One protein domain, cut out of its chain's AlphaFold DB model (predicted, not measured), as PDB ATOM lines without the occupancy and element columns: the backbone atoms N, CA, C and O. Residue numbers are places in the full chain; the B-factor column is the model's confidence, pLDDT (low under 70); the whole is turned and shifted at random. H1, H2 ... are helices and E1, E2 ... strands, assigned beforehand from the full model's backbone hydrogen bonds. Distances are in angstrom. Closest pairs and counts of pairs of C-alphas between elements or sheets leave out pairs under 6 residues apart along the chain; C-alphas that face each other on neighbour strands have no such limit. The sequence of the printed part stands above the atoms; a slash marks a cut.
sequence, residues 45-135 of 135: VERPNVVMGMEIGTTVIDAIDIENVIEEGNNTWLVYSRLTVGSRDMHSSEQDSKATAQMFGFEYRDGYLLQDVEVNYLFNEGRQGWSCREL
ATOM      1  N   VAL A  45     190.512 120.699 116.439       90.88
ATOM      2  CA  VAL A  45     191.887 121.216 116.452       90.88
ATOM      3  C   VAL A  45     191.983 122.442 117.351       90.88
ATOM      4  O   VAL A  45     191.279 123.435 117.170       90.88
ATOM      5  N   GLU A  46     192.889 122.345 118.319       89.94
ATOM      6  CA  GLU A  46     193.214 123.395 119.275       89.94
ATOM      7  C   GLU A  46     193.761 124.652 118.579       89.94
ATOM      8  O   GLU A  46     194.684 124.587 117.762       89.94
ATOM      9  N   ARG A  47     193.227 125.814 118.963       88.69
ATOM     10  CA  ARG A  47     193.741 127.135 118.610       88.69
ATOM     11  C   ARG A  47     194.271 127.828 119.870       88.69
ATOM     12  O   ARG A  47     193.488 128.112 120.779       88.69
ATOM     13  N   PRO A  48     195.576 128.130 119.952       86.19
ATOM     14  CA  PRO A  48     196.126 128.880 121.072       86.19
ATOM     15  C   PRO A  48     195.704 130.351 120.993       86.19
ATOM     16  O   PRO A  48     195.814 130.994 119.948       86.19
ATOM     17  N   ASN A  49     195.278 130.909 122.121       78.31
ATOM     18  CA  ASN A  49     195.041 132.337 122.280       78.31
ATOM     19  C   ASN A  49     196.287 132.970 122.900       78.31
ATOM     20  O   ASN A  49     196.660 132.674 124.037       78.31
ATOM     21  N   VAL A  50     196.946 133.838 122.133       67.88
ATOM     22  CA  VAL A  50     198.198 134.485 122.537       67.88
ATOM     23  C   VAL A  50     197.949 135.963 122.799       67.88
ATOM     24  O   VAL A  50     197.549 136.702 121.901       67.88
ATOM     25  N   VAL A  51     198.263 136.424 124.009       60.66
ATOM     26  CA  VAL A  51     198.316 137.856 124.333       60.66
ATOM     27  C   VAL A  51     199.763 138.214 124.637       60.66
ATOM     28  O   VAL A  51     200.383 137.660 125.539       60.66
ATOM     29  N   MET A  52     200.323 139.140 123.853       64.88
ATOM     30  CA  MET A  52     201.697 139.644 124.022       64.88
ATOM     31  C   MET A  52     202.786 138.549 124.048       64.88
ATOM     32  O   MET A  52     203.764 138.655 124.785       64.88
ATOM     33  N   GLY A  53     202.638 137.499 123.232       62.69
ATOM     34  CA  GLY A  53     203.636 136.428 123.091       62.69
ATOM     35  C   GLY A  53     203.593 135.343 124.173       62.69
ATOM     36  O   GLY A  53     204.450 134.464 124.162       62.69
ATOM     37  N   MET A  54     202.612 135.381 125.080       62.94
ATOM     38  CA  MET A  54     202.332 134.308 126.036       62.94
ATOM     39  C   MET A  54     201.026 133.609 125.647       62.94
ATOM     40  O   MET A  54     200.020 134.278 125.402       62.94
ATOM     41  N   GLU A  55     201.052 132.279 125.566       71.56
ATOM     42  CA  GLU A  55     199.841 131.469 125.413       71.56
ATOM     43  C   GLU A  55     199.077 131.496 126.740       71.56
ATOM     44  O   GLU A  55     199.608 131.092 127.772       71.56
ATOM     45  N   ILE A  56     197.865 132.052 126.718       77.44
ATOM     46  CA  ILE A  56     197.036 132.263 127.917       77.44
ATOM     47  C   ILE A  56     195.834 131.313 127.974       77.44
ATOM     48  O   ILE A  56     195.086 131.312 128.943       77.44
ATOM     49  N   GLY A  57     195.629 130.512 126.933       84.19
ATOM     50  CA  GLY A  57     194.523 129.575 126.844       84.19
ATOM     51  C   GLY A  57     194.390 128.992 125.448       84.19
ATOM     52  O   GLY A  57     195.022 129.450 124.498       84.19
ATOM     53  N   THR A  58     193.523 128.004 125.321       89.88
ATOM     54  CA  THR A  58     193.265 127.279 124.084       89.88
ATOM     55  C   THR A  58     191.766 127.267 123.824       89.88
ATOM     56  O   THR A  58     190.987 126.979 124.732       89.88
ATOM     57  N   THR A  59     191.355 127.542 122.590       92.06
ATOM     58  CA  THR A  59     189.981 127.325 122.127       92.06
ATOM     59  C   THR A  59     189.914 126.161 121.154       92.06
ATOM     60  O   THR A  59     190.895 125.839 120.487       92.06
ATOM     61  N   VAL A  60     188.757 125.523 121.070       93.56
ATOM     62  CA  VAL A  60     188.472 124.472 120.094       93.56
ATOM     63  C   VAL A  60     187.035 124.620 119.612       93.56
ATOM     64  O   VAL A  60     186.149 124.966 120.390       93.56
ATOM     65  N   ILE A  61     186.794 124.342 118.335       95.12
ATOM     66  CA  ILE A  61     185.445 124.073 117.832       95.12
ATOM     67  C   ILE A  61     185.277 122.562 117.865       95.12
ATOM     68  O   ILE A  61     185.895 121.862 117.069       95.12
ATOM     69  N   ASP A  62     184.502 122.056 118.816       95.69
ATOM     70  CA  ASP A  62     184.278 120.623 119.026       95.69
ATOM     71  C   ASP A  62     183.256 120.057 118.033       95.69
ATOM     72  O   ASP A  62     183.432 118.955 117.513       95.69
ATOM     73  N   ALA A  63     182.236 120.848 117.700       95.62
ATOM     74  CA  ALA A  63     181.222 120.484 116.724       95.62
ATOM     75  C   ALA A  63     180.692 121.710 115.974       95.62
ATOM     76  O   ALA A  63     180.709 122.837 116.470       95.62
ATOM     77  N   ILE A  64     180.214 121.458 114.756       96.00
ATOM     78  CA  ILE A  64     179.483 122.417 113.924       96.00
ATOM     79  C   ILE A  64     178.216 121.697 113.476       96.00
ATOM     80  O   ILE A  64     178.300 120.741 112.702       96.00
ATOM     81  N   ASP A  65     177.062 122.147 113.934       96.44
ATOM     82  CA  ASP A  65     175.766 121.622 113.529       96.44
ATOM     83  C   ASP A  65     175.088 122.628 112.608       96.44
ATOM     84  O   ASP A  65     174.814 123.762 112.993       96.44
ATOM     85  N   ILE A  66     174.840 122.219 111.365       95.19
ATOM     86  CA  ILE A  66     174.151 123.042 110.370       95.19
ATOM     87  C   ILE A  66     172.661 122.771 110.535       95.19
ATOM     88  O   ILE A  66     172.185 121.684 110.212       95.19
ATOM     89  N   GLU A  67     171.929 123.743 111.071       94.56
ATOM     90  CA  GLU A  67     170.513 123.562 111.387       94.56
ATOM     91  C   GLU A  67     169.622 123.855 110.187       94.56
ATOM     92  O   GLU A  67     168.648 123.143 109.937       94.56
ATOM     93  N   ASN A  68     169.934 124.922 109.449       92.88
ATOM     94  CA  ASN A  68     169.126 125.337 108.315       92.88
ATOM     95  C   ASN A  68     169.932 126.154 107.301       92.88
ATOM     96  O   ASN A  68     170.825 126.917 107.669       92.88
ATOM     97  N   VAL A  69     169.565 126.028 106.027       93.31
ATOM     98  CA  VAL A  69     170.154 126.767 104.905       93.31
ATOM     99  C   VAL A  69     169.010 127.347 104.080       93.31
ATOM    100  O   VAL A  69     168.248 126.607 103.456       93.31
ATOM    101  N   ILE A  70     168.868 128.671 104.095       92.81
ATOM    102  CA  ILE A  70     167.771 129.395 103.441       92.81
ATOM    103  C   ILE A  70     168.333 130.231 102.293       92.81
ATOM    104  O   ILE A  70     169.219 131.049 102.503       92.81
ATOM    105  N   GLU A  71     167.810 130.063 101.080       92.62
ATOM    106  CA  GLU A  71     168.142 130.932  99.947       92.62
ATOM    107  C   GLU A  71     167.390 132.270 100.063       92.62
ATOM    108  O   GLU A  71     166.159 132.296 100.088       92.62
ATOM    109  N   GLU A  72     168.123 133.386 100.116       89.56
ATOM    110  CA  GLU A  72     167.552 134.745 100.145       89.56
ATOM    111  C   GLU A  72     167.435 135.369  98.738       89.56
ATOM    112  O   GLU A  72     166.821 136.424  98.555       89.56
ATOM    113  N   GLY A  73     167.986 134.695  97.723       85.75
ATOM    114  CA  GLY A  73     168.051 135.152  96.333       85.75
ATOM    115  C   GLY A  73     169.351 135.898  96.017       85.75
ATOM    116  O   GLY A  73     170.185 136.123  96.884       85.75
ATOM    117  N   ASN A  74     169.550 136.267  94.746       86.88
ATOM    118  CA  ASN A  74     170.775 136.929  94.260       86.88
ATOM    119  C   ASN A  74     172.082 136.185  94.599       86.88
ATOM    120  O   ASN A  74     173.106 136.829  94.829       86.88
ATOM    121  N   ASN A  75     172.057 134.848  94.595       90.06
ATOM    122  CA  ASN A  75     173.185 134.008  95.001       90.06
ATOM    123  C   ASN A  75     173.621 134.254  96.456       90.06
ATOM    124  O   ASN A  75     174.819 134.254  96.761       90.06
ATOM    125  N   THR A  76     172.653 134.476  97.344       92.56
ATOM    126  CA  THR A  76     172.865 134.642  98.780       92.56
ATOM    127  C   THR A  76     172.069 133.600  99.564       92.56
ATOM    128  O   THR A  76     170.897 133.344  99.273       92.56
ATOM    129  N   TRP A  77     172.710 133.014 100.573       95.12
ATOM    130  CA  TRP A  77     172.128 132.024 101.474       95.12
ATOM    131  C   TRP A  77     172.396 132.400 102.923       95.12
ATOM    132  O   TRP A  77     173.518 132.746 103.289       95.12
ATOM    133  N   LEU A  78     171.371 132.283 103.751       94.69
ATOM    134  CA  LEU A  78     171.459 132.427 105.189       94.69
ATOM    135  C   LEU A  78     171.580 131.042 105.823       94.69
ATOM    136  O   LEU A  78     170.711 130.185 105.649       94.69
ATOM    137  N   VAL A  79     172.673 130.826 106.543       95.25
ATOM    138  CA  VAL A  79     172.987 129.562 107.204       95.25
ATOM    139  C   VAL A  79     172.877 129.749 108.708       95.25
ATOM    140  O   VAL A  79     173.606 130.547 109.294       95.25
ATOM    141  N   TYR A  80     171.977 128.984 109.313       95.31
ATOM    142  CA  TYR A  80     171.811 128.884 110.756       95.31
ATOM    143  C   TYR A  80     172.628 127.696 111.243       95.31
ATOM    144  O   TYR A  80     172.517 126.589 110.700       95.31
ATOM    145  N   SER A  81     173.488 127.910 112.230       95.12
ATOM    146  CA  SER A  81     174.326 126.850 112.781       95.12
ATOM    147  C   SER A  81     174.455 126.969 114.292       95.12
ATOM    148  O   SER A  81     174.373 128.056 114.858       95.12
ATOM    149  N   ARG A  82     174.692 125.835 114.943       96.75
ATOM    150  CA  ARG A  82     175.101 125.760 116.343       96.75
ATOM    151  C   ARG A  82     176.540 125.264 116.391       96.75
ATOM    152  O   ARG A  82     176.863 124.241 115.794       96.75
ATOM    153  N   LEU A  83     177.413 126.006 117.057       95.75
ATOM    154  CA  LEU A  83     178.800 125.610 117.291       95.75
ATOM    155  C   LEU A  83     178.942 125.161 118.735       95.75
ATOM    156  O   LEU A  83     178.571 125.908 119.635       95.75
ATOM    157  N   THR A  84     179.549 124.005 118.962       96.38
ATOM    158  CA  THR A  84     180.017 123.636 120.300       96.38
ATOM    159  C   THR A  84     181.450 124.128 120.433       96.38
ATOM    160  O   THR A  84     182.363 123.610 119.786       96.38
ATOM    161  N   VAL A  85     181.652 125.168 121.239       94.69
ATOM    162  CA  VAL A  85     182.950 125.824 121.424       94.69
ATOM    163  C   VAL A  85     183.502 125.471 122.794       94.69
ATOM    164  O   VAL A  85     182.835 125.651 123.810       94.69
ATOM    165  N   GLY A  86     184.736 124.977 122.817       94.12
ATOM    166  CA  GLY A  86     185.485 124.676 124.025       94.12
ATOM    167  C   GLY A  86     186.524 125.744 124.320       94.12
ATOM    168  O   GLY A  86     187.232 126.194 123.421       94.12
ATOM    169  N   SER A  87     186.665 126.108 125.592       92.25
ATOM    170  CA  SER A  87     187.762 126.947 126.077       92.25
ATOM    171  C   SER A  87     188.471 126.293 127.259       92.25
ATOM    172  O   SER A  87     187.831 125.742 128.158       92.25
ATOM    173  N   ARG A  88     189.803 126.360 127.256       90.38
ATOM    174  CA  ARG A  88     190.677 125.898 128.334       90.38
ATOM    175  C   ARG A  88     191.662 127.002 128.693       90.38
ATOM    176  O   ARG A  88     192.431 127.446 127.845       90.38
ATOM    177  N   ASP A  89     191.685 127.396 129.958       85.06
ATOM    178  CA  ASP A  89     192.761 128.212 130.525       85.06
ATOM    179  C   ASP A  89     193.888 127.283 131.003       85.06
ATOM    180  O   ASP A  89     193.647 126.354 131.774       85.06
ATOM    181  N   MET A  90     195.119 127.524 130.544       80.50
ATOM    182  CA  MET A  90     196.283 126.692 130.876       80.50
ATOM    183  C   MET A  90     196.722 126.804 132.344       80.50
ATOM    184  O   MET A  90     197.524 125.992 132.808       80.50
ATOM    185  N   HIS A  91     196.240 127.809 133.076       84.00
ATOM    186  CA  HIS A  91     196.598 128.056 134.474       84.00
ATOM    187  C   HIS A  91     195.521 127.625 135.470       84.00
ATOM    188  O   HIS A  91     195.791 127.563 136.672       84.00
ATOM    189  N   SER A  92     194.323 127.313 134.983       84.00
ATOM    190  CA  SER A  92     193.219 126.851 135.814       84.00
ATOM    191  C   SER A  92     193.374 125.368 136.157       84.00
ATOM    192  O   SER A  92     193.739 124.550 135.311       84.00
ATOM    193  N   SER A  93     193.104 124.998 137.413       88.62
ATOM    194  CA  SER A  93     193.079 123.585 137.802       88.62
ATOM    195  C   SER A  93     191.800 122.906 137.305       88.62
ATOM    196  O   SER A  93     190.765 123.548 137.135       88.62
ATOM    197  N   GLU A  94     191.826 121.579 137.144       88.75
ATOM    198  CA  GLU A  94     190.631 120.805 136.760       88.75
ATOM    199  C   GLU A  94     189.456 121.020 137.732       88.75
ATOM    200  O   GLU A  94     188.295 121.044 137.319       88.75
ATOM    201  N   GLN A  95     189.742 121.171 139.029       91.50
ATOM    202  CA  GLN A  95     188.710 121.420 140.030       91.50
ATOM    203  C   GLN A  95     188.059 122.794 139.828       91.50
ATOM    204  O   GLN A  95     186.834 122.893 139.916       91.50
ATOM    205  N   ASP A  96     188.860 123.816 139.523       89.06
ATOM    206  CA  ASP A  96     188.363 125.166 139.253       89.06
ATOM    207  C   ASP A  96     187.503 125.170 137.990       89.06
ATOM    208  O   ASP A  96     186.372 125.646 138.026       89.06
ATOM    209  N   SER A  97     187.967 124.534 136.908       88.81
ATOM    210  CA  SER A  97     187.197 124.421 135.668       88.81
ATOM    211  C   SER A  97     185.869 123.685 135.878       88.81
ATOM    212  O   SER A  97     184.828 124.170 135.445       88.81
ATOM    213  N   LYS A  98     185.839 122.565 136.612       91.81
ATOM    214  CA  LYS A  98     184.569 121.878 136.929       91.81
ATOM    215  C   LYS A  98     183.617 122.754 137.742       91.81
ATOM    216  O   LYS A  98     182.413 122.737 137.486       91.81
ATOM    217  N   ALA A  99     184.136 123.509 138.709       91.69
ATOM    218  CA  ALA A  99     183.328 124.438 139.489       91.69
ATOM    219  C   ALA A  99     182.763 125.558 138.601       91.69
ATOM    220  O   ALA A  99     181.566 125.835 138.658       91.69
ATOM    221  N   THR A 100     183.583 126.142 137.724       89.19
ATOM    222  CA  THR A 100     183.155 127.126 136.721       89.19
ATOM    223  C   THR A 100     182.068 126.556 135.813       89.19
ATOM    224  O   THR A 100     181.035 127.199 135.633       89.19
ATOM    225  N   ALA A 101     182.240 125.333 135.304       90.94
ATOM    226  CA  ALA A 101     181.244 124.671 134.467       90.94
ATOM    227  C   ALA A 101     179.889 124.557 135.176       90.94
ATOM    228  O   ALA A 101     178.866 124.961 134.635       90.94
ATOM    229  N   GLN A 102     179.884 124.110 136.435       91.50
ATOM    230  CA  GLN A 102     178.662 124.018 137.241       91.50
ATOM    231  C   GLN A 102     178.030 125.385 137.523       91.50
ATOM    232  O   GLN A 102     176.808 125.509 137.496       91.50
ATOM    233  N   MET A 103     178.845 126.406 137.796       92.12
ATOM    234  CA  MET A 103     178.361 127.754 138.099       92.12
ATOM    235  C   MET A 103     177.678 128.419 136.904       92.12
ATOM    236  O   MET A 103     176.675 129.106 137.088       92.12
ATOM    237  N   PHE A 104     178.221 128.232 135.699       88.56
ATOM    238  CA  PHE A 104     177.715 128.864 134.478       88.56
ATOM    239  C   PHE A 104     176.837 127.939 133.626       88.56
ATOM    240  O   PHE A 104     176.272 128.385 132.634       88.56
ATOM    241  N   GLY A 105     176.678 126.676 134.033       90.12
ATOM    242  CA  GLY A 105     175.897 125.681 133.299       90.12
ATOM    243  C   GLY A 105     176.569 125.206 132.009       90.12
ATOM    244  O   GLY A 105     175.874 124.797 131.086       90.12
ATOM    245  N   PHE A 106     177.897 125.278 131.936       92.31
ATOM    246  CA  PHE A 106     178.671 124.747 130.816       92.31
ATOM    247  C   PHE A 106     178.911 123.248 130.980       92.31
ATOM    248  O   PHE A 106     178.914 122.713 132.094       92.31
ATOM    249  N   GLU A 107     179.158 122.568 129.867       93.69
ATOM    250  CA  GLU A 107     179.674 121.205 129.900       93.69
ATOM    251  C   GLU A 107     181.184 121.248 130.183       93.69
ATOM    252  O   GLU A 107     181.893 122.132 129.710       93.69
ATOM    253  N   TYR A 108     181.692 120.302 130.977       91.94
ATOM    254  CA  TYR A 108     183.132 120.109 131.146       91.94
ATOM    255  C   TYR A 108     183.535 118.745 130.603       91.94
ATOM    256  O   TYR A 108     183.117 117.718 131.147       91.94
ATOM    257  N   ARG A 109     184.371 118.734 129.563       92.81
ATOM    258  CA  ARG A 109     184.842 117.513 128.898       92.81
ATOM    259  C   ARG A 109     186.282 117.691 128.433       92.81
ATOM    260  O   ARG A 109     186.628 118.733 127.890       92.81
ATOM    261  N   ASP A 110     187.128 116.698 128.702       88.88
ATOM    262  CA  ASP A 110     188.534 116.640 128.265       88.88
ATOM    263  C   ASP A 110     189.374 117.906 128.542       88.88
ATOM    264  O   ASP A 110     190.290 118.247 127.798       88.88
ATOM    265  N   GLY A 111     189.084 118.613 129.641       88.38
ATOM    266  CA  GLY A 111     189.794 119.843 130.012       88.38
ATOM    267  C   GLY A 111     189.187 121.135 129.466       88.38
ATOM    268  O   GLY A 111     189.702 122.207 129.774       88.38
ATOM    269  N   TYR A 112     188.100 121.057 128.698       91.88
ATOM    270  CA  TYR A 112     187.424 122.205 128.101       91.88
ATOM    271  C   TYR A 112     186.115 122.524 128.809       91.88
ATOM    272  O   TYR A 112     185.340 121.632 129.153       91.88
ATOM    273  N   LEU A 113     185.861 123.818 128.974       93.50
ATOM    274  CA  LEU A 113     184.535 124.369 129.220       93.50
ATOM    275  C   LEU A 113     183.843 124.521 127.869       93.50
ATOM    276  O   LEU A 113     184.265 125.345 127.059       93.50
ATOM    277  N   LEU A 114     182.832 123.696 127.628       95.19
ATOM    278  CA  LEU A 114     182.085 123.622 126.384       95.19
ATOM    279  C   LEU A 114     180.759 124.365 126.511       95.19
ATOM    280  O   LEU A 114     180.014 124.200 127.483       95.19
ATOM    281  N   GLN A 115     180.462 125.155 125.490       94.94
ATOM    282  CA  GLN A 115     179.201 125.854 125.341       94.94
ATOM    283  C   GLN A 115     178.723 125.756 123.895       94.94
ATOM    284  O   GLN A 115     179.503 125.930 122.959       94.94
ATOM    285  N   ASP A 116     177.419 125.560 123.732       95.06
ATOM    286  CA  ASP A 116     176.758 125.708 122.446       95.06
ATOM    287  C   ASP A 116     176.443 127.180 122.162       95.06
ATOM    288  O   ASP A 116     175.839 127.883 122.980       95.06
ATOM    289  N   VAL A 117     176.847 127.641 120.984       93.94
ATOM    290  CA  VAL A 117     176.662 129.008 120.505       93.94
ATOM    291  C   VAL A 117     175.899 128.963 119.190       93.94
ATOM    292  O   VAL A 117     176.338 128.345 118.224       93.94
ATOM    293  N   GLU A 118     174.745 129.620 119.156       95.19
ATOM    294  CA  GLU A 118     173.980 129.802 117.925       95.19
ATOM    295  C   GLU A 118     174.583 130.951 117.121       95.19
ATOM    296  O   GLU A 118     174.774 132.054 117.633       95.19
ATOM    297  N   VAL A 119     174.891 130.677 115.858       94.50
ATOM    298  CA  VAL A 119     175.562 131.597 114.942       94.50
ATOM    299  C   VAL A 119     174.858 131.596 113.596       94.50
ATOM    300  O   VAL A 119     174.325 130.581 113.138       94.50
ATOM    301  N   ASN A 120     174.880 132.752 112.944       94.69
ATOM    302  CA  ASN A 120     174.275 132.940 111.636       94.69
ATOM    303  C   ASN A 120     175.338 133.419 110.661       94.69
ATOM    304  O   ASN A 120     176.037 134.397 110.923       94.69
ATOM    305  N   TYR A 121     175.421 132.755 109.516       94.81
ATOM    306  CA  TYR A 121     176.367 133.098 108.469       94.81
ATOM    307  C   TYR A 121     175.643 133.452 107.182       94.81
ATOM    308  O   TYR A 121     174.749 132.738 106.730       94.81
ATOM    309  N   LEU A 122     176.081 134.536 106.550       94.56
ATOM    310  CA  LEU A 122     175.639 134.901 105.215       94.56
ATOM    311  C   LEU A 122     176.631 134.383 104.181       94.56
ATOM    312  O   LEU A 122     177.754 134.882 104.099       94.56
ATOM    313  N   PHE A 123     176.196 133.435 103.360       95.31
ATOM    314  CA  PHE A 123     176.951 132.879 102.245       95.31
ATOM    315  C   PHE A 123     176.593 133.583 100.943       95.31
ATOM    316  O   PHE A 123     175.424 133.821 100.657       95.31
ATOM    317  N   ASN A 124     177.600 133.891 100.132       93.88
ATOM    318  CA  ASN A 124     177.422 134.441  98.793       93.88
ATOM    319  C   ASN A 124     178.235 133.630  97.784       93.88
ATOM    320  O   ASN A 124     179.428 133.395  98.007       93.88
ATOM    321  N   GLU A 125     177.611 133.249  96.669       92.19
ATOM    322  CA  GLU A 125     178.289 132.581  95.555       92.19
ATOM    323  C   GLU A 125     178.763 133.622  94.535       92.19
ATOM    324  O   GLU A 125     177.981 134.263  93.825       92.19
ATOM    325  N   GLY A 126     180.080 133.808  94.481       88.12
ATOM    326  CA  GLY A 126     180.751 134.694  93.543       88.12
ATOM    327  C   GLY A 126     181.432 133.938  92.403       88.12
ATOM    328  O   GLY A 126     181.520 132.715  92.368       88.12
ATOM    329  N   ARG A 127     182.027 134.692  91.469       85.38
ATOM    330  CA  ARG A 127     182.785 134.123  90.335       85.38
ATOM    331  C   ARG A 127     184.007 133.292  90.749       85.38
ATOM    332  O   ARG A 127     184.516 132.536  89.931       85.38
ATOM    333  N   GLN A 128     184.510 133.497  91.965       84.38
ATOM    334  CA  GLN A 128     185.689 132.819  92.511       84.38
ATOM    335  C   GLN A 128     185.325 131.719  93.523       84.38
ATOM    336  O   GLN A 128     186.223 131.147  94.129       84.38
ATOM    337  N   GLY A 129     184.033 131.414  93.689       86.31
ATOM    338  CA  GLY A 129     183.533 130.445  94.659       86.31
ATOM    339  C   GLY A 129     182.724 131.097  95.778       86.31
ATOM    340  O   GLY A 129     182.151 132.177  95.610       86.31
ATOM    341  N   TRP A 130     182.671 130.406  96.912       90.19
ATOM    342  CA  TRP A 130     181.871 130.777  98.072       90.19
ATOM    343  C   TRP A 130     182.613 131.746  98.987       90.19
ATOM    344  O   TRP A 130     183.814 131.620  99.206       90.19
ATOM    345  N   SER A 131     181.877 132.696  99.550       91.25
ATOM    346  CA  SER A 131     182.338 133.539 100.656       91.25
ATOM    347  C   SER A 131     181.287 133.533 101.755       91.25
ATOM    348  O   SER A 131     180.096 133.524 101.438       91.25
ATOM    349  N   CYS A 132     181.703 133.562 103.020       92.62
ATOM    350  CA  CYS A 132     180.793 133.723 104.149       92.62
ATOM    351  C   CYS A 132     181.250 134.835 105.092       92.62
ATOM    352  O   CYS A 132     182.409 135.252 105.088       92.62
ATOM    353  N   ARG A 133     180.311 135.329 105.897       92.81
ATOM    354  CA  ARG A 133     180.574 136.201 107.044       92.81
ATOM    355  C   ARG A 133     179.556 135.924 108.137       92.81
ATOM    356  O   ARG A 133     178.408 135.620 107.816       92.81
ATOM    357  N   GLU A 134     179.973 136.047 109.387       90.69
ATOM    358  CA  GLU A 134     179.054 136.062 110.527       90.69
ATOM    359  C   GLU A 134     178.187 137.333 110.472       90.69
ATOM    360  O   GLU A 134     178.659 138.381 110.005       90.69
ATOM    361  N   LEU A 135     176.915 137.221 110.861       88.19
ATOM    362  CA  LEU A 135     175.940 138.320 110.885       88.19
ATOM    363  C   LEU A 135     175.774 138.944 112.270       88.19
ATOM    364  O   LEU A 135     175.699 138.184 113.256       88.19
TER     365      LEU A 135
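What this domain is: This is residues 45 to 135 of the 135 residues of an uncharacterized protein of Halomonas sp. 54_146 (UniProt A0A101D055). A long, strongly twisted ribbon of three long strands side by side, E2, E3 and E5, makes the length of the domain, with short strands added along its edges near the ends. At one end E1 folds back on E2, E4 lies along the start of E5, and the single helix H1 covers E4 and the start of E5; at the other end E6 folds back on E5. The printed part has 91 residues and is mostly strand, with one named helix and six named strands: along the chain the strands E1, E2 and E3 come first, then the helix H1, then the strands E4, E5 and E6; the six strands form one branched sheet, with the antiparallel neighbour pairs E1 and E2, E2 and E3, E3 and E5, E4 and E5, and E5 and E6. The whole is loose, with a radius of gyration of the C-alphas of 17.0 A, and elongated, spanning 51 by 31 by 18 A.

How they stand to each other: E5, residues 112 to 126, has three neighbours. E3, residues 76 to 88, lies on one side of it, antiparallel at 155 degrees, with N 83 and O 117 2.8 A apart, within hydrogen-bond range. On the other side of E5 are E4, residues 107 to 109, beside residues 112 to 114, and E6, residues 129 to 134, beside residues 120 to 126. E4 and E5 are an antiparallel hairpin, with N 114 and O 107 at 2.8 A; E5 and E6 are another, at 134 degrees, with N 124 and O 131 at 2.8 A. E2, residues 54 to 73, forms a hairpin with E3, antiparallel at 158 degrees, with N 65 and O 82 at 2.8 A. E1, residues 47 to 51, forms a hairpin with E2, antiparallel at 122 degrees, with N 49 and O 57 at 2.8 A; E1 and E5 are apart. H1, residues 94 to 104, is on the sheet at a height over the sheet of 8.7 A, over E4 and E5. It runs along the strands, at 3 degrees to E4 on the local plane; the closest C-alphas of H1 and E4 are those of Ala 101 and Glu 107, 5.9 A apart. In H1 every O i to N i+4 pair is within hydrogen-bond range.

Where its parts are: E1 begins at C-alpha 47, (193.741, 127.135, 118.610). E2 is 45.4 A long and bends by 75 degrees at residue 67. E3, 35.6 A, bends by 52 degrees at residue 80, and E5, 37.3 A, by 68 degrees at residue 115. H1 begins at C-alpha 94, (190.631, 120.805, 136.760), and is 15.4 A long. E6, 17.4 A, ends at C-alpha 134, (179.054, 136.062, 110.527).

The domain as a whole: The two C-alphas farthest apart are those of Gln 95 and Arg 127, at 51.6 A. The printed part has no cut, and its six links are tight. The mean pLDDT of the printed part is 89.5, and residues 50 to 54 are under 70.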